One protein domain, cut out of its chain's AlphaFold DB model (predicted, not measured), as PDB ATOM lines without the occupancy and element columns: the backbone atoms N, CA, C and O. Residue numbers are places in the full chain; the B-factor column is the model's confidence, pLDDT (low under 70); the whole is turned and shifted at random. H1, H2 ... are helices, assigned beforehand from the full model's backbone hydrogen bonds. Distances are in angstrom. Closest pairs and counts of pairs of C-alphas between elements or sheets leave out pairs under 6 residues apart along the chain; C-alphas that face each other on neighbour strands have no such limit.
ATOM      1  N   ASN A 226     154.605 209.710 147.328       79.94
ATOM      2  CA  ASN A 226     154.571 210.181 148.713       79.94
ATOM      3  C   ASN A 226     155.801 209.696 149.492       79.94
ATOM      4  O   ASN A 226     156.433 210.489 150.188       79.94
ATOM      5  N   GLU A 227     156.178 208.424 149.340       85.06
ATOM      6  CA  GLU A 227     157.376 207.860 149.977       85.06
ATOM      7  C   GLU A 227     158.656 208.491 149.414       85.06
ATOM      8  O   GLU A 227     159.565 208.856 150.163       85.06
ATOM      9  N   VAL A 228     158.703 208.720 148.097       87.56
ATOM     10  CA  VAL A 228     159.807 209.454 147.461       87.56
ATOM     11  C   VAL A 228     159.904 210.876 148.019       87.56
ATOM     12  O   VAL A 228     160.990 211.310 148.400       87.56
ATOM     13  N   CYS A 229     158.782 211.584 148.151       82.06
ATOM     14  CA  CYS A 229     158.736 212.917 148.750       82.06
ATOM     15  C   CYS A 229     159.252 212.927 150.197       82.06
ATOM     16  O   CYS A 229     160.040 213.801 150.556       82.06
ATOM     17  N   ILE A 230     158.873 211.942 151.018       80.38
ATOM     18  CA  ILE A 230     159.375 211.794 152.395       80.38
ATOM     19  C   ILE A 230     160.899 211.602 152.413       80.38
ATOM     20  O   ILE A 230     161.578 212.170 153.269       80.38
ATOM     21  N   MET A 231     161.462 210.848 151.467       85.06
ATOM     22  CA  MET A 231     162.918 210.704 151.360       85.06
ATOM     23  C   MET A 231     163.593 212.010 150.931       85.06
ATOM     24  O   MET A 231     164.566 212.429 151.561       85.06
ATOM     25  N   LEU A 232     163.043 212.706 149.932       82.56
ATOM     26  CA  LEU A 232     163.559 213.999 149.463       82.56
ATOM     27  C   LEU A 232     163.540 215.078 150.558       82.56
ATOM     28  O   LEU A 232     164.385 215.976 150.576       82.56
ATOM     29  N   MET A 233     162.613 214.972 151.512       75.19
ATOM     30  CA  MET A 233     162.551 215.851 152.678       75.19
ATOM     31  C   MET A 233     163.755 215.744 153.596       75.19
ATOM     32  O   MET A 233     164.172 216.749 154.168       75.19
ATOM     33  N   ARG A 234     164.323 214.546 153.738       74.69
ATOM     34  CA  ARG A 234     165.491 214.325 154.598       74.69
ATOM     35  C   ARG A 234     166.749 214.976 154.031       74.69
ATOM     36  O   ARG A 234     167.633 215.350 154.787       74.69
ATOM     37  N   VAL A 235     166.802 215.139 152.710       75.25
ATOM     38  CA  VAL A 235     167.943 215.721 151.988       75.25
ATOM     39  C   VAL A 235     167.753 217.194 151.617       75.25
ATOM     40  O   VAL A 235     168.656 217.797 151.044       75.25
ATOM     41  N   GLY A 236     166.613 217.799 151.965       71.06
ATOM     42  CA  GLY A 236     166.405 219.244 151.829       71.06
ATOM     43  C   GLY A 236     165.895 219.727 150.470       71.06
ATOM     44  O   GLY A 236     166.143 220.880 150.146       71.06
ATOM     45  N   GLY A 237     165.181 218.872 149.719       68.25
ATOM     46  CA  GLY A 237     164.386 219.179 148.513       68.25
ATOM     47  C   GLY A 237     164.738 220.465 147.744       68.25
ATOM     48  O   GLY A 237     164.309 221.553 148.118       68.25
ATOM     49  N   THR A 238     165.465 220.336 146.632       77.12
ATOM     50  CA  THR A 238     165.846 221.450 145.744       77.12
ATOM     51  C   THR A 238     164.768 221.741 144.694       77.12
ATOM     52  O   THR A 238     163.968 220.865 144.379       77.12
ATOM     53  N   GLU A 239     164.760 222.936 144.091       79.06
ATOM     54  CA  GLU A 239     163.806 223.287 143.017       79.06
ATOM     55  C   GLU A 239     163.742 222.238 141.884       79.06
ATOM     56  O   GLU A 239     162.641 221.785 141.576       79.06
ATOM     57  N   PRO A 240     164.868 221.712 141.347       83.00
ATOM     58  CA  PRO A 240     164.813 220.664 140.323       83.00
ATOM     59  C   PRO A 240     164.131 219.364 140.773       83.00
ATOM     60  O   PRO A 240     163.597 218.624 139.944       83.00
ATOM     61  N   LEU A 241     164.179 219.049 142.073       81.88
ATOM     62  CA  LEU A 241     163.472 217.899 142.636       81.88
ATOM     63  C   LEU A 241     161.967 218.171 142.728       81.88
ATOM     64  O   LEU A 241     161.181 217.268 142.452       81.88
ATOM     65  N   LEU A 242     161.572 219.399 143.075       79.06
ATOM     66  CA  LEU A 242     160.168 219.823 143.124       79.06
ATOM     67  C   LEU A 242     159.525 219.767 141.732       79.06
ATOM     68  O   LEU A 242     158.462 219.167 141.577       79.06
ATOM     69  N   ASP A 243     160.220 220.275 140.713       84.31
ATOM     70  CA  ASP A 243     159.776 220.201 139.316       84.31
ATOM     71  C   ASP A 243     159.586 218.745 138.864       84.31
ATOM     72  O   ASP A 243     158.618 218.399 138.183       84.31
ATOM     73  N   TRP A 244     160.501 217.855 139.267       86.31
ATOM     74  CA  TRP A 244     160.380 216.434 138.955       86.31
ATOM     75  C   TRP A 244     159.177 215.794 139.657       86.31
ATOM     76  O   TRP A 244     158.403 215.096 139.001       86.31
ATOM     77  N   VAL A 245     158.961 216.072 140.945       82.00
ATOM     78  CA  VAL A 245     157.780 215.598 141.688       82.00
ATOM     79  C   VAL A 245     156.487 216.058 141.007       82.00
ATOM     80  O   VAL A 245     155.563 215.259 140.840       82.00
ATOM     81  N   GLN A 246     156.434 217.310 140.544       80.06
ATOM     82  CA  GLN A 246     155.295 217.841 139.791       80.06
ATOM     83  C   GLN A 246     155.094 217.099 138.464       80.06
ATOM     84  O   GLN A 246     153.973 216.717 138.129       80.06
ATOM     85  N   SER A 247     156.180 216.820 137.737       80.88
ATOM     86  CA  SER A 247     156.117 216.084 136.467       80.88
ATOM     87  C   SER A 247     155.597 214.646 136.605       80.88
ATOM     88  O   SER A 247     155.076 214.087 135.643       80.88
ATOM     89  N   CYS A 248     155.680 214.058 137.803       74.81
ATOM     90  CA  CYS A 248     155.143 212.730 138.104       74.81
ATOM     91  C   CYS A 248     153.618 212.719 138.333       74.81
ATOM     92  O   CYS A 248     153.067 211.676 138.671       74.81
ATOM     93  N   GLY A 249     152.934 213.860 138.167       67.19
ATOM     94  CA  GLY A 249     151.499 214.016 138.436       67.19
ATOM     95  C   GLY A 249     151.171 214.427 139.875       67.19
ATOM     96  O   GLY A 249     149.996 214.578 140.202       67.19
ATOM     97  N   GLY A 250     152.196 214.651 140.709       67.25
ATOM     98  CA  GLY A 250     152.051 214.941 142.134       67.25
ATOM     99  C   GLY A 250     151.581 213.737 142.960       67.25
ATOM    100  O   GLY A 250     151.074 212.748 142.436       67.25
ATOM    101  N   GLY A 251     151.787 213.798 144.277       65.81
ATOM    102  CA  GLY A 251     151.206 212.849 145.222       65.81
ATOM    103  C   GLY A 251     149.744 213.123 145.521       65.81
ATOM    104  O   GLY A 251     149.207 214.186 145.205       65.81
ATOM    105  N   ASP A 252     149.098 212.157 146.173       67.62
ATOM    106  CA  ASP A 252     147.835 212.416 146.854       67.62
ATOM    107  C   ASP A 252     148.120 213.359 148.031       67.62
ATOM    108  O   ASP A 252     148.422 212.933 149.148       67.62
ATOM    109  N   TRP A 253     148.051 214.666 147.760       77.00
ATOM    110  CA  TRP A 253     148.225 215.755 148.727       77.00
ATOM    111  C   TRP A 253     147.047 215.870 149.705       77.00
ATOM    112  O   TRP A 253     146.654 216.965 150.127       77.00
ATOM    113  N   SER A 254     146.461 214.726 150.050       82.38
ATOM    114  CA  SER A 254     145.496 214.562 151.118       82.38
ATOM    115  C   SER A 254     146.018 215.176 152.425       82.38
ATOM    116  O   SER A 254     147.234 215.277 152.643       82.38
ATOM    117  N   PRO A 255     145.114 215.544 153.349       84.69
ATOM    118  CA  PRO A 255     145.489 215.957 154.700       84.69
ATOM    119  C   PRO A 255     146.468 214.978 155.373       84.69
ATOM    120  O   PRO A 255     147.378 215.402 156.083       84.69
ATOM    121  N   GLN A 256     146.327 213.672 155.112       82.88
ATOM    122  CA  GLN A 256     147.207 212.624 155.631       82.88
ATOM    123  C   GLN A 256     148.593 212.641 154.971       82.88
ATOM    124  O   GLN A 256     149.600 212.493 155.667       82.88
ATOM    125  N   GLY A 257     148.669 212.850 153.652       80.62
ATOM    126  CA  GLY A 257     149.936 213.033 152.940       80.62
ATOM    127  C   GLY A 257     150.703 214.248 153.468       80.62
ATOM    128  O   GLY A 257     151.869 214.136 153.853       80.62
ATOM    129  N   MET A 258     150.015 215.384 153.615       84.06
ATOM    130  CA  MET A 258     150.591 216.599 154.200       84.06
ATOM    131  C   MET A 258     151.037 216.385 155.656       84.06
ATOM    132  O   MET A 258     152.113 216.844 156.036       84.06
ATOM    133  N   ALA A 259     150.272 215.644 156.467       86.75
ATOM    134  CA  ALA A 259     150.644 215.302 157.844       86.75
ATOM    135  C   ALA A 259     151.986 214.556 157.921       86.75
ATOM    136  O   ALA A 259     152.850 214.904 158.730       86.75
ATOM    137  N   ARG A 260     152.184 213.541 157.067       82.69
ATOM    138  CA  ARG A 260     153.425 212.743 157.016       82.69
ATOM    139  C   ARG A 260     154.629 213.582 156.587       82.69
ATOM    140  O   ARG A 260     155.719 213.448 157.153       82.69
ATOM    141  N   LEU A 261     154.429 214.473 155.619       81.62
ATOM    142  CA  LEU A 261     155.480 215.359 155.118       81.62
ATOM    143  C   LEU A 261     155.856 216.428 156.143       81.62
ATOM    144  O   LEU A 261     157.044 216.641 156.382       81.62
ATOM    145  N   LEU A 262     154.873 217.029 156.822       85.25
ATOM    146  CA  LEU A 262     155.121 217.938 157.940       85.25
ATOM    147  C   LEU A 262     155.887 217.240 159.064       85.25
ATOM    148  O   LEU A 262     156.882 217.787 159.522       85.25
ATOM    149  N   ARG A 263     155.499 216.018 159.449       85.12
ATOM    150  CA  ARG A 263     156.227 215.229 160.457       85.12
ATOM    151  C   ARG A 263     157.710 215.090 160.105       85.12
ATOM    152  O   ARG A 263     158.569 215.323 160.945       85.12
ATOM    153  N   SER A 264     157.998 214.780 158.843       80.69
ATOM    154  CA  SER A 264     159.369 214.625 158.340       80.69
ATOM    155  C   SER A 264     160.138 215.953 158.285       80.69
ATOM    156  O   SER A 264     161.343 215.979 158.539       80.69
ATOM    157  N   ALA A 265     159.445 217.055 157.979       81.56
ATOM    158  CA  ALA A 265     160.005 218.406 157.972       81.56
ATOM    159  C   ALA A 265     160.392 218.883 159.376       81.56
ATOM    160  O   ALA A 265     161.418 219.538 159.544       81.56
ATOM    161  N   LEU A 266     159.572 218.549 160.380       79.88
ATOM    162  CA  LEU A 266     159.771 218.959 161.771       79.88
ATOM    163  C   LEU A 266     161.059 218.399 162.373       79.88
ATOM    164  O   LEU A 266     161.682 219.086 163.179       79.88
ATOM    165  N   SER A 267     161.456 217.190 161.967       74.69
ATOM    166  CA  SER A 267     162.689 216.548 162.435       74.69
ATOM    167  C   SER A 267     163.955 217.113 161.782       74.69
ATOM    168  O   SER A 267     165.012 217.082 162.400       74.69
ATOM    169  N   ASN A 268     163.869 217.623 160.546       71.06
ATOM    170  CA  ASN A 268     165.047 217.975 159.735       71.06
ATOM    171  C   ASN A 268     165.180 219.478 159.413       71.06
ATOM    172  O   ASN A 268     166.156 219.870 158.785       71.06
ATOM    173  N   ASP A 269     164.218 220.318 159.825       70.12
ATOM    174  CA  ASP A 269     164.124 221.753 159.483       70.12
ATOM    175  C   ASP A 269     164.194 222.028 157.970       70.12
ATOM    176  O   ASP A 269     164.852 222.959 157.506       70.12
ATOM    177  N   THR A 270     163.520 221.197 157.173       74.88
ATOM    178  CA  THR A 270     163.535 221.280 155.706       74.88
ATOM    179  C   THR A 270     162.212 221.841 155.172       74.88
ATOM    180  O   THR A 270     161.324 221.094 154.770       74.88
ATOM    181  N   PRO A 271     162.018 223.175 155.130       75.25
ATOM    182  CA  PRO A 271     160.720 223.759 154.799       75.25
ATOM    183  C   PRO A 271     160.401 223.770 153.297       75.25
ATOM    184  O   PRO A 271     159.287 224.143 152.940       75.25
ATOM    185  N   GLY A 272     161.346 223.405 152.422       79.50
ATOM    186  CA  GLY A 272     161.221 223.539 150.965       79.50
ATOM    187  C   GLY A 272     159.980 222.848 150.398       79.50
ATOM    188  O   GLY A 272     159.072 223.518 149.906       79.50
ATOM    189  N   LEU A 273     159.895 221.521 150.528       77.69
ATOM    190  CA  LEU A 273     158.783 220.752 149.962       77.69
ATOM    191  C   LEU A 273     157.430 221.070 150.622       77.69
ATOM    192  O   LEU A 273     156.479 221.256 149.876       77.69
ATOM    193  N   PRO A 274     157.268 221.191 151.960       81.81
ATOM    194  CA  PRO A 274     155.946 221.468 152.515       81.81
ATOM    195  C   PRO A 274     155.466 222.887 152.185       81.81
ATOM    196  O   PRO A 274     154.266 223.095 152.012       81.81
ATOM    197  N   ARG A 275     156.381 223.865 152.054       86.38
ATOM    198  CA  ARG A 275     156.042 225.205 151.543       86.38
ATOM    199  C   ARG A 275     155.585 225.145 150.096       86.38
ATOM    200  O   ARG A 275     154.559 225.737 149.773       86.38
ATOM    201  N   TRP A 276     156.323 224.422 149.259       82.50
ATOM    202  CA  TRP A 276     155.968 224.218 147.860       82.50
ATOM    203  C   TRP A 276     154.605 223.527 147.721       82.50
ATOM    204  O   TRP A 276     153.716 224.057 147.067       82.50
ATOM    205  N   LEU A 277     154.367 222.438 148.453       80.94
ATOM    206  CA  LEU A 277     153.076 221.742 148.468       80.94
ATOM    207  C   LEU A 277     151.928 222.639 148.883       80.94
ATOM    208  O   LEU A 277     150.836 222.578 148.316       80.94
ATOM    209  N   ARG A 278     152.169 223.492 149.879       86.50
ATOM    210  CA  ARG A 278     151.161 224.450 150.302       86.50
ATOM    211  C   ARG A 278     150.852 225.466 149.201       86.50
ATOM    212  O   ARG A 278     149.682 225.810 149.042       86.50
ATOM    213  N   ALA A 279     151.859 225.916 148.449       85.06
ATOM    214  CA  ALA A 279     151.675 226.796 147.296       85.06
ATOM    215  C   ALA A 279     150.882 226.115 146.164       85.06
ATOM    216  O   ALA A 279     150.020 226.756 145.569       85.06
ATOM    217  N   GLU A 280     151.075 224.809 145.957       80.88
ATOM    218  CA  GLU A 280     150.306 223.987 145.005       80.88
ATOM    219  C   GLU A 280     148.872 223.660 145.485       80.88
ATOM    220  O   GLU A 280     148.104 222.994 144.793       80.88
ATOM    221  N   GLY A 281     148.471 224.132 146.672       84.12
ATOM    222  CA  GLY A 281     147.108 223.980 147.185       84.12
ATOM    223  C   GLY A 281     146.868 222.730 148.034       84.12
ATOM    224  O   GLY A 281     145.708 222.404 148.308       84.12
ATOM    225  N   ALA A 282     147.924 222.056 148.506       85.19
ATOM    226  CA  ALA A 282     147.797 220.950 149.453       85.19
ATOM    227  C   ALA A 282     146.983 221.369 150.688       85.19
ATOM    228  O   ALA A 282     147.146 222.472 151.235       85.19
ATOM    229  N   ARG A 283     146.083 220.485 151.133       89.38
ATOM    230  CA  ARG A 283     145.240 220.736 152.306       89.38
ATOM    231  C   ARG A 283     146.042 220.512 153.580       89.38
ATOM    232  O   ARG A 283     146.857 219.598 153.664       89.38
ATOM    233  N   TRP A 284     145.781 221.342 154.583       91.31
ATOM    234  CA  TRP A 284     146.336 221.123 155.911       91.31
ATOM    235  C   TRP A 284     145.827 219.806 156.510       91.31
ATOM    236  O   TRP A 284     144.701 219.401 156.200       91.31
ATOM    237  N   PRO A 285     146.620 219.149 157.378       90.75
ATOM    238  CA  PRO A 285     146.100 218.081 158.216       90.75
ATOM    239  C   PRO A 285     144.963 218.616 159.094       90.75
ATOM    240  O   PRO A 285     144.968 219.782 159.482       90.75
ATOM    241  N   GLU A 286     143.999 217.759 159.424       89.69
ATOM    242  CA  GLU A 286     142.889 218.126 160.317       89.69
ATOM    243  C   GLU A 286     143.361 218.339 161.763       89.69
ATOM    244  O   GLU A 286     142.771 219.129 162.503       89.69
ATOM    245  N   ASP A 287     144.440 217.653 162.150       89.31
ATOM    246  CA  ASP A 287     144.979 217.664 163.503       89.31
ATOM    247  C   ASP A 287     146.500 217.874 163.507       89.31
ATOM    248  O   ASP A 287     147.281 216.925 163.422       89.31
ATOM    249  N   LEU A 288     146.937 219.136 163.599       89.19
ATOM    250  CA  LEU A 288     148.361 219.458 163.725       89.19
ATOM    251  C   LEU A 288     148.951 218.933 165.040       89.19
ATOM    252  O   LEU A 288     150.128 218.578 165.067       89.19
ATOM    253  N   ALA A 289     148.162 218.857 166.117       88.12
ATOM    254  CA  ALA A 289     148.644 218.344 167.394       88.12
ATOM    255  C   ALA A 289     149.141 216.901 167.251       88.12
ATOM    256  O   ALA A 289     150.245 216.604 167.695       88.12
ATOM    257  N   GLU A 290     148.398 216.050 166.537       86.44
ATOM    258  CA  GLU A 290     148.800 214.665 166.258       86.44
ATOM    259  C   GLU A 290     150.150 214.580 165.526       86.44
ATOM    260  O   GLU A 290     150.982 213.728 165.841       86.44
ATOM    261  N   VAL A 291     150.408 215.492 164.582       85.94
ATOM    262  CA  VAL A 291     151.675 215.559 163.831       85.94
ATOM    263  C   VAL A 291     152.858 215.880 164.746       85.94
ATOM    264  O   VAL A 291     153.950 215.356 164.537       85.94
ATOM    265  N   VAL A 292     152.639 216.730 165.750       82.44
ATOM    266  CA  VAL A 292     153.674 217.214 166.677       82.44
ATOM    267  C   VAL A 292     153.892 216.255 167.853       82.44
ATOM    268  O   VAL A 292     154.998 216.190 168.377       82.44
ATOM    269  N   THR A 293     152.868 215.502 168.269       73.31
ATOM    270  CA  THR A 293     152.936 214.582 169.423       73.31
ATOM    271  C   THR A 293     153.594 213.239 169.139       73.31
ATOM    272  O   THR A 293     153.858 212.487 170.074       73.31
ATOM    273  N   THR A 294     153.826 212.894 167.872       64.75
ATOM    274  CA  THR A 294     154.562 211.665 167.544       64.75
ATOM    275  C   THR A 294     156.013 211.752 168.003       64.75
ATOM    276  O   THR A 294     156.515 212.862 168.123       64.75
ATOM    277  N   GLU A 295     156.655 210.600 168.238       59.50
ATOM    278  CA  GLU A 295     158.031 210.380 168.740       59.50
ATOM    279  C   GLU A 295     159.137 211.114 167.942       59.50
ATOM    280  O   GLU A 295     160.013 210.509 167.332       59.50
ATOM    281  N   ILE A 296     159.095 212.443 167.907       62.44
ATOM    282  CA  ILE A 296     160.121 213.308 167.343       62.44
ATOM    283  C   ILE A 296     160.925 213.827 168.530       62.44
ATOM    284  O   ILE A 296     160.423 214.623 169.322       62.44
ATOM    285  N   GLU A 297     162.168 213.364 168.654       61.44
ATOM    286  CA  GLU A 297     163.061 213.737 169.760       61.44
ATOM    287  C   GLU A 297     163.344 215.248 169.794       61.44
ATOM    288  O   GLU A 297     163.399 215.849 170.866       61.44
ATOM    289  N   GLU A 298     163.444 215.881 168.620       69.62
ATOM    290  CA  GLU A 298     163.629 217.324 168.474       69.62
ATOM    291  C   GLU A 298     162.635 217.926 167.480       69.62
ATOM    292  O   GLU A 298     162.789 217.818 166.262       69.62
ATOM    293  N   VAL A 299     161.617 218.612 167.995       73.44
ATOM    294  CA  VAL A 299     160.677 219.367 167.162       73.44
ATOM    295  C   VAL A 299     161.199 220.785 166.960       73.44
ATOM    296  O   VAL A 299     161.333 221.542 167.925       73.44
ATOM    297  N   LYS A 300     161.456 221.169 165.705       77.81
ATOM    298  CA  LYS A 300     161.851 222.537 165.343       77.81
ATOM    299  C   LYS A 300     160.613 223.450 165.260       77.81
ATOM    300  O   LYS A 300     159.762 223.255 164.387       77.81
ATOM    301  N   PRO A 301     160.469 224.469 166.135       82.81
ATOM    302  CA  PRO A 301     159.258 225.293 166.173       82.81
ATOM    303  C   PRO A 301     159.061 226.184 164.947       82.81
ATOM    304  O   PRO A 301     157.928 226.558 164.662       82.81
ATOM    305  N   SER A 302     160.134 226.511 164.215       84.81
ATOM    306  CA  SER A 302     160.122 227.309 162.975       84.81
ATOM    307  C   SER A 302     159.012 226.867 162.019       84.81
ATOM    308  O   SER A 302     158.230 227.679 161.520       84.81
ATOM    309  N   MET A 303     158.913 225.558 161.811       85.31
ATOM    310  CA  MET A 303     157.998 224.957 160.858       85.31
ATOM    311  C   MET A 303     156.555 224.888 161.382       85.31
ATOM    312  O   MET A 303     155.616 225.081 160.612       85.31
ATOM    313  N   ILE A 304     156.365 224.696 162.692       88.06
ATOM    314  CA  ILE A 304     155.038 224.758 163.334       88.06
ATOM    315  C   ILE A 304     154.492 226.177 163.273       88.06
ATOM    316  O   ILE A 304     153.351 226.377 162.866       88.06
ATOM    317  N   LEU A 305     155.313 227.161 163.647       89.31
ATOM    318  CA  LEU A 305     154.936 228.570 163.600       89.31
ATOM    319  C   LEU A 305     154.552 228.974 162.178       89.31
ATOM    320  O   LEU A 305     153.506 229.589 161.988       89.31
ATOM    321  N   TRP A 306     155.340 228.561 161.182       90.69
ATOM    322  CA  TRP A 306     154.992 228.759 159.778       90.69
ATOM    323  C   TRP A 306     153.650 228.104 159.420       90.69
ATOM    324  O   TRP A 306     152.784 228.778 158.867       90.69
ATOM    325  N   ALA A 307     153.440 226.826 159.753       90.94
ATOM    326  CA  ALA A 307     152.213 226.113 159.396       90.94
ATOM    327  C   ALA A 307     150.971 226.787 159.999       90.94
ATOM    328  O   ALA A 307     150.002 227.061 159.289       90.94
ATOM    329  N   VAL A 308     151.015 227.119 161.291       92.75
ATOM    330  CA  VAL A 308     149.918 227.802 161.993       92.75
ATOM    331  C   VAL A 308     149.682 229.200 161.415       92.75
ATOM    332  O   VAL A 308     148.538 229.570 161.163       92.75
ATOM    333  N   GLN A 309     150.739 229.967 161.130       93.12
ATOM    334  CA  GLN A 309     150.622 231.294 160.512       93.12
ATOM    335  C   GLN A 309     149.941 231.242 159.136       93.12
ATOM    336  O   GLN A 309     149.253 232.182 158.745       93.12
ATOM    337  N   GLN A 310     150.101 230.136 158.408       92.31
ATOM    338  CA  GLN A 310     149.446 229.880 157.123       92.31
ATOM    339  C   GLN A 310     148.044 229.241 157.262       92.31
ATOM    340  O   GLN A 310     147.461 228.779 156.273       92.31
ATOM    341  N   GLY A 311     147.494 229.207 158.480       91.06
ATOM    342  CA  GLY A 311     146.140 228.743 158.773       91.06
ATOM    343  C   GLY A 311     146.004 227.235 158.989       91.06
ATOM    344  O   GLY A 311     144.902 226.710 158.833       91.06
ATOM    345  N   CYS A 312     147.088 226.521 159.310       92.38
ATOM    346  CA  CYS A 312     146.999 225.117 159.713       92.38
ATOM    347  C   CYS A 312     146.203 224.997 161.028       92.38
ATOM    348  O   CYS A 312     146.543 225.686 161.998       92.38
ATOM    349  N   PRO A 313     145.147 224.165 161.089       92.75
ATOM    350  CA  PRO A 313     144.335 224.045 162.286       92.75
ATOM    351  C   PRO A 313     145.123 223.349 163.394       92.75
ATOM    352  O   PRO A 313     145.751 222.312 163.194       92.75
ATOM    353  N   PHE A 314     145.033 223.901 164.601       90.69
ATOM    354  CA  PHE A 314     145.658 223.328 165.791       90.69
ATOM    355  C   PHE A 314     145.180 221.896 166.094       90.69
ATOM    356  O   PHE A 314     145.947 221.104 166.635       90.69
ATOM    357  N   GLY A 315     143.933 221.560 165.753       89.81
ATOM    358  CA  GLY A 315     143.346 220.259 166.070       89.81
ATOM    359  C   GLY A 315     143.177 220.051 167.575       89.81
ATOM    360  O   GLY A 315     142.738 220.958 168.288       89.81
ATOM    361  N   ARG A 316     143.549 218.870 168.080       89.06
ATOM    362  CA  ARG A 316     143.468 218.503 169.509       89.06
ATOM    363  C   ARG A 316     144.660 219.049 170.301       89.06
ATOM    364  O   ARG A 316     145.315 218.336 171.055       89.06
ATOM    365  N   TRP A 317     144.960 220.331 170.122       90.31
ATOM    366  CA  TRP A 317     146.133 220.965 170.716       90.31
ATOM    367  C   TRP A 317     145.960 221.193 172.217       90.31
ATOM    368  O   TRP A 317     145.134 222.001 172.649       90.31
ATOM    369  N   THR A 318     146.756 220.493 173.025       89.00
ATOM    370  CA  THR A 318     146.693 220.563 174.490       89.00
ATOM    371  C   THR A 318     147.805 221.434 175.077       89.00
ATOM    372  O   THR A 318     148.759 221.833 174.403       89.00
ATOM    373  N   THR A 319     147.696 221.725 176.376       87.81
ATOM    374  CA  THR A 319     148.775 222.351 177.152       87.81
ATOM    375  C   THR A 319     150.063 221.525 177.102       87.81
ATOM    376  O   THR A 319     151.135 222.106 176.984       87.81
ATOM    377  N   GLU A 320     149.973 220.193 177.101       84.50
ATOM    378  CA  GLU A 320     151.143 219.308 177.047       84.50
ATOM    379  C   GLU A 320     151.897 219.428 175.719       84.50
ATOM    380  O   GLU A 320     153.124 219.505 175.727       84.50
ATOM    381  N   VAL A 321     151.178 219.519 174.591       86.06
ATOM    382  CA  VAL A 321     151.791 219.745 173.267       86.06
ATOM    383  C   VAL A 321     152.519 221.085 173.240       86.06
ATOM    384  O   VAL A 321     153.671 221.168 172.814       86.06
ATOM    385  N   CYS A 322     151.863 222.131 173.749       87.38
ATOM    386  CA  CYS A 322     152.452 223.462 173.844       87.38
ATOM    387  C   CYS A 322     153.716 223.457 174.718       87.38
ATOM    388  O   CYS A 322     154.761 223.934 174.282       87.38
ATOM    389  N   ASP A 323     153.653 222.875 175.916       85.06
ATOM    390  CA  ASP A 323     154.778 222.842 176.851       85.06
ATOM    391  C   ASP A 323     155.924 221.948 176.352       85.06
ATOM    392  O   ASP A 323     157.090 222.259 176.591       85.06
ATOM    393  N   SER A 324     155.627 220.857 175.635       82.50
ATOM    394  CA  SER A 324     156.642 220.011 174.991       82.50
ATOM    395  C   SER A 324     157.457 220.805 173.967       82.50
ATOM    396  O   SER A 324     158.683 220.866 174.067       82.50
ATOM    397  N   LEU A 325     156.773 221.516 173.065       82.44
ATOM    398  CA  LEU A 325     157.408 222.340 172.036       82.44
ATOM    399  C   LEU A 325     158.207 223.516 172.618       82.44
ATOM    400  O   LEU A 325     159.237 223.922 172.086       82.44
ATOM    401  N   VAL A 326     157.714 224.093 173.712       84.31
ATOM    402  CA  VAL A 326     158.391 225.184 174.420       84.31
ATOM    403  C   VAL A 326     159.657 224.679 175.107       84.31
ATOM    404  O   VAL A 326     160.678 225.361 175.060       84.31
ATOM    405  N   ARG A 327     159.618 223.489 175.722       81.19
ATOM    406  CA  ARG A 327     160.788 222.885 176.379       81.19
ATOM    407  C   ARG A 327     161.878 222.472 175.394       81.19
ATOM    408  O   ARG A 327     163.045 222.514 175.766       81.19
ATOM    409  N   SER A 328     161.521 222.102 174.165       74.81
ATOM    410  CA  SER A 328     162.486 221.688 173.142       74.81
ATOM    411  C   SER A 328     163.230 222.853 172.472       74.81
ATOM    412  O   SER A 328     164.101 222.607 171.641       74.81
ATOM    413  N   HIS A 329     162.921 224.117 172.806       78.31
ATOM    414  CA  HIS A 329     163.491 225.285 172.128       78.31
ATOM    415  C   HIS A 329     164.175 226.281 173.085       78.31
ATOM    416  O   HIS A 329     163.575 226.661 174.094       78.31
ATOM    417  N   PRO A 330     165.377 226.803 172.749       80.06
ATOM    418  CA  PRO A 330     166.095 227.777 173.582       80.06
ATOM    419  C   PRO A 330     165.292 229.051 173.872       80.06
ATOM    420  O   PRO A 330     165.386 229.614 174.958       80.06
ATOM    421  N   ASP A 331     164.469 229.482 172.912       83.62
ATOM    422  CA  ASP A 331     163.546 230.614 173.057       83.62
ATOM    423  C   ASP A 331     162.083 230.148 173.133       83.62
ATOM    424  O   ASP A 331     161.198 230.603 172.403       83.62
ATOM    425  N   GLY A 332     161.819 229.154 173.984       84.81
ATOM    426  CA  GLY A 332     160.476 228.615 174.182       84.81
ATOM    427  C   GLY A 332     159.455 229.679 174.614       84.81
ATOM    428  O   GLY A 332     158.283 229.606 174.247       84.81
ATOM    429  N   ALA A 333     159.887 230.715 175.342       85.50
ATOM    430  CA  ALA A 333     159.013 231.807 175.768       85.50
ATOM    431  C   ALA A 333     158.519 232.665 174.590       85.50
ATOM    432  O   ALA A 333     157.349 233.066 174.581       85.50
ATOM    433  N   ALA A 334     159.365 232.952 173.591       87.56
ATOM    434  CA  ALA A 334     158.912 233.608 172.365       87.56
ATOM    435  C   ALA A 334     157.990 232.697 171.551       87.56
ATOM    436  O   ALA A 334     156.914 233.142 171.162       87.56
ATOM    437  N   VAL A 335     158.344 231.417 171.378       87.94
ATOM    438  CA  VAL A 335     157.498 230.436 170.667       87.94
ATOM    439  C   VAL A 335     156.100 230.375 171.284       87.94
ATOM    440  O   VAL A 335     155.101 230.467 170.571       87.94
ATOM    441  N   LYS A 336     156.015 230.303 172.618       89.00
ATOM    442  CA  LYS A 336     154.745 230.284 173.349       89.00
ATOM    443  C   LYS A 336     153.908 231.537 173.099       89.00
ATOM    444  O   LYS A 336     152.710 231.423 172.850       89.00
ATOM    445  N   ARG A 337     154.522 232.727 173.169       88.88
ATOM    446  CA  ARG A 337     153.833 233.999 172.876       88.88
ATOM    447  C   ARG A 337     153.256 233.986 171.468       88.88
ATOM    448  O   ARG A 337     152.054 234.177 171.319       88.88
ATOM    449  N   THR A 338     154.079 233.651 170.477       90.69
ATOM    450  CA  THR A 338     153.662 233.605 169.073       90.69
ATOM    451  C   THR A 338     152.514 232.624 168.852       90.69
ATOM    452  O   THR A 338     151.547 232.964 168.181       90.69
ATOM    453  N   LEU A 339     152.551 231.430 169.453       90.38
ATOM    454  CA  LEU A 339     151.450 230.467 169.334       90.38
ATOM    455  C   LEU A 339     150.140 230.997 169.927       90.38
ATOM    456  O   LEU A 339     149.085 230.796 169.331       90.38
ATOM    457  N   HIS A 340     150.178 231.679 171.075       90.50
ATOM    458  CA  HIS A 340     148.980 232.305 171.640       90.50
ATOM    459  C   HIS A 340     148.464 233.465 170.786       90.50
ATOM    460  O   HIS A 340     147.249 233.586 170.628       90.50
ATOM    461  N   ASP A 341     149.356 234.285 170.229       91.25
ATOM    462  CA  ASP A 341     148.989 235.375 169.320       91.25
ATOM    463  C   ASP A 341     148.352 234.836 168.028       91.25
ATOM    464  O   ASP A 341     147.431 235.443 167.488       91.25
ATOM    465  N   LEU A 342     148.775 233.647 167.585       91.75
ATOM    466  CA  LEU A 342     148.186 232.900 166.471       91.75
ATOM    467  C   LEU A 342     146.938 232.078 166.858       91.75
ATOM    468  O   LEU A 342     146.391 231.367 166.018       91.75
ATOM    469  N   GLY A 343     146.464 232.172 168.105       89.81
ATOM    470  CA  GLY A 343     145.212 231.548 168.538       89.81
ATOM    471  C   GLY A 343     145.333 230.131 169.104       89.81
ATOM    472  O   GLY A 343     144.382 229.361 168.970       89.81
ATOM    473  N   CYS A 344     146.451 229.776 169.756       89.62
ATOM    474  CA  CYS A 344     146.581 228.498 170.476       89.62
ATOM    475  C   CYS A 344     145.360 228.255 171.383       89.62
ATOM    476  O   CYS A 344     145.104 229.082 172.266       89.62
ATOM    477  N   PRO A 345     144.646 227.120 171.235       88.56
ATOM    478  CA  PRO A 345     143.473 226.799 172.053       88.56
ATOM    479  C   PRO A 345     143.848 226.276 173.452       88.56
ATOM    480  O   PRO A 345     142.980 226.029 174.285       88.56
ATOM    481  N   CYS A 346     145.144 226.096 173.712       85.75
ATOM    482  CA  CYS A 346     145.681 225.606 174.970       85.75
ATOM    483  C   CYS A 346     145.362 226.540 176.157       85.75
ATOM    484  O   CYS A 346     145.416 227.764 176.047       85.75
ATOM    485  N   ALA A 347     145.107 225.953 177.332       81.25
ATOM    486  CA  ALA A 347     144.789 226.682 178.568       81.25
ATOM    487  C   ALA A 347     146.034 227.094 179.383       81.25
ATOM    488  O   ALA A 347     145.926 227.452 180.556       81.25
ATOM    489  N   CYS A 348     147.233 227.000 178.804       79.75
ATOM    490  CA  CYS A 348     148.473 227.277 179.521       79.75
ATOM    491  C   CYS A 348     148.647 228.790 179.795       79.75
ATOM    492  O   CYS A 348     148.115 229.622 179.054       79.75
ATOM    493  N   PRO A 349     149.378 229.184 180.860       74.50
ATOM    494  CA  PRO A 349     149.501 230.589 181.239       74.50
ATOM    495  C   PRO A 349     150.140 231.407 180.117       74.50
ATOM    496  O   PRO A 349     151.243 231.070 179.661       74.50
ATOM    497  N   ARG A 350     149.467 232.487 179.696       69.88
ATOM    498  CA  ARG A 350     150.016 233.425 178.712       69.88
ATOM    499  C   ARG A 350     151.240 234.117 179.319       69.88
ATOM    500  O   ARG A 350     151.146 234.596 180.451       69.88
ATOM    501  N   PRO A 351     152.375 234.186 178.608       62.00
ATOM    502  CA  PRO A 351     153.524 234.951 179.077       62.00
ATOM    503  C   PRO A 351     153.109 236.410 179.286       62.00
ATOM    504  O   PRO A 351     152.365 236.957 178.468       62.00
ATOM    505  N   TYR A 352     153.556 237.030 180.380       54.03
ATOM    506  CA  TYR A 352     153.286 238.443 180.641       54.03
ATOM    507  C   TYR A 352     153.720 239.284 179.428       54.03
ATOM    508  O   TYR A 352     154.823 239.097 178.905       54.03
ATOM    509  N   LYS A 353     152.850 240.190 178.960       52.12
ATOM    510  CA  LYS A 353     153.256 241.247 178.026       52.12
ATOM    511  C   LYS A 353     154.198 242.166 178.805       52.12
ATOM    512  O   LYS A 353     153.722 242.895 179.672       52.12
ATOM    513  N   LEU A 354     155.504 242.023 178.578       44.28
ATOM    514  CA  LEU A 354     156.517 242.964 179.063       44.28
ATOM    515  C   LEU A 354     156.371 244.308 178.352       44.28
ATOM    516  O   LEU A 354     156.092 244.280 177.129       44.28
TER     517      LEU A 354
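AT A GLANCE: This is residues 226 to 354 of the 354 residues of an uncharacterized protein of Tribonema minus (UniProt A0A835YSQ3). Look for a chain wound in stacked turns: H1, H3, H5 and H7 form one row of helices, H2, H4, H6 and H8 a second row beside it, and the chain steps from row to row along the longest axis. The printed part has 129 residues, with eight named helices, H1 to H8 in order, and no named strand: all helix. It is compact, with a radius of gyration of the C-alphas of 15.0 A, yet elongated, 49 by 26 by 25 A.

HOW THE PARTS SIT: Start at the hub, H3, residues 255 to 268. H1, residues 226 to 234, touches it at a shallow tilt of 19 degrees, the same way; the closest C-alphas, of Ile 230 and Leu 261, are 5.9 A apart. H4, residues 272 to 279, forms a helical hairpin with H3, closest at the C-alphas of Leu 262 and Pro 274, 6.5 A. H5, residues 288 to 293, touches residues 259 to 263 of H3 alone, closest at the C-alphas of Arg 263 and Val 291, 5.7 A. H6, residues 301 to 309, and H3 touch only at their ends, closest at the C-alphas of Met 303 and Leu 266, 6.3 A. H8, residues 332 to 341, touches H6 at a shallow tilt of 5 degrees, closest at the C-alphas of Leu 339 and Leu 305, 7.0 A. H7, residues 319 to 327, forms a helical hairpin with H8, closest at the C-alphas of Val 326 and Gly 332, 4.0 A. H2, residues 239 to 247, touches no helix. Every O i to N i+4 pair is within hydrogen-bond range except in H1, 4 of 5, and H3, 8 of 10.

IN THESE COORDINATES: Find C-alpha 226 at (154.571, 210.181, 148.713), where H1 begins. H3 runs 20.3 A from C-alpha 255; H8 ends at C-alpha 341, (148.989, 235.375, 169.320).

THE WHOLE: The C-alphas farthest apart, of Cys 248 and Leu 354, are 50.9 A apart. The printed part has no cut and no long link. Find pLDDT under 70 at residues 237, 249 to 252, 294 to 298 and 350 to 354.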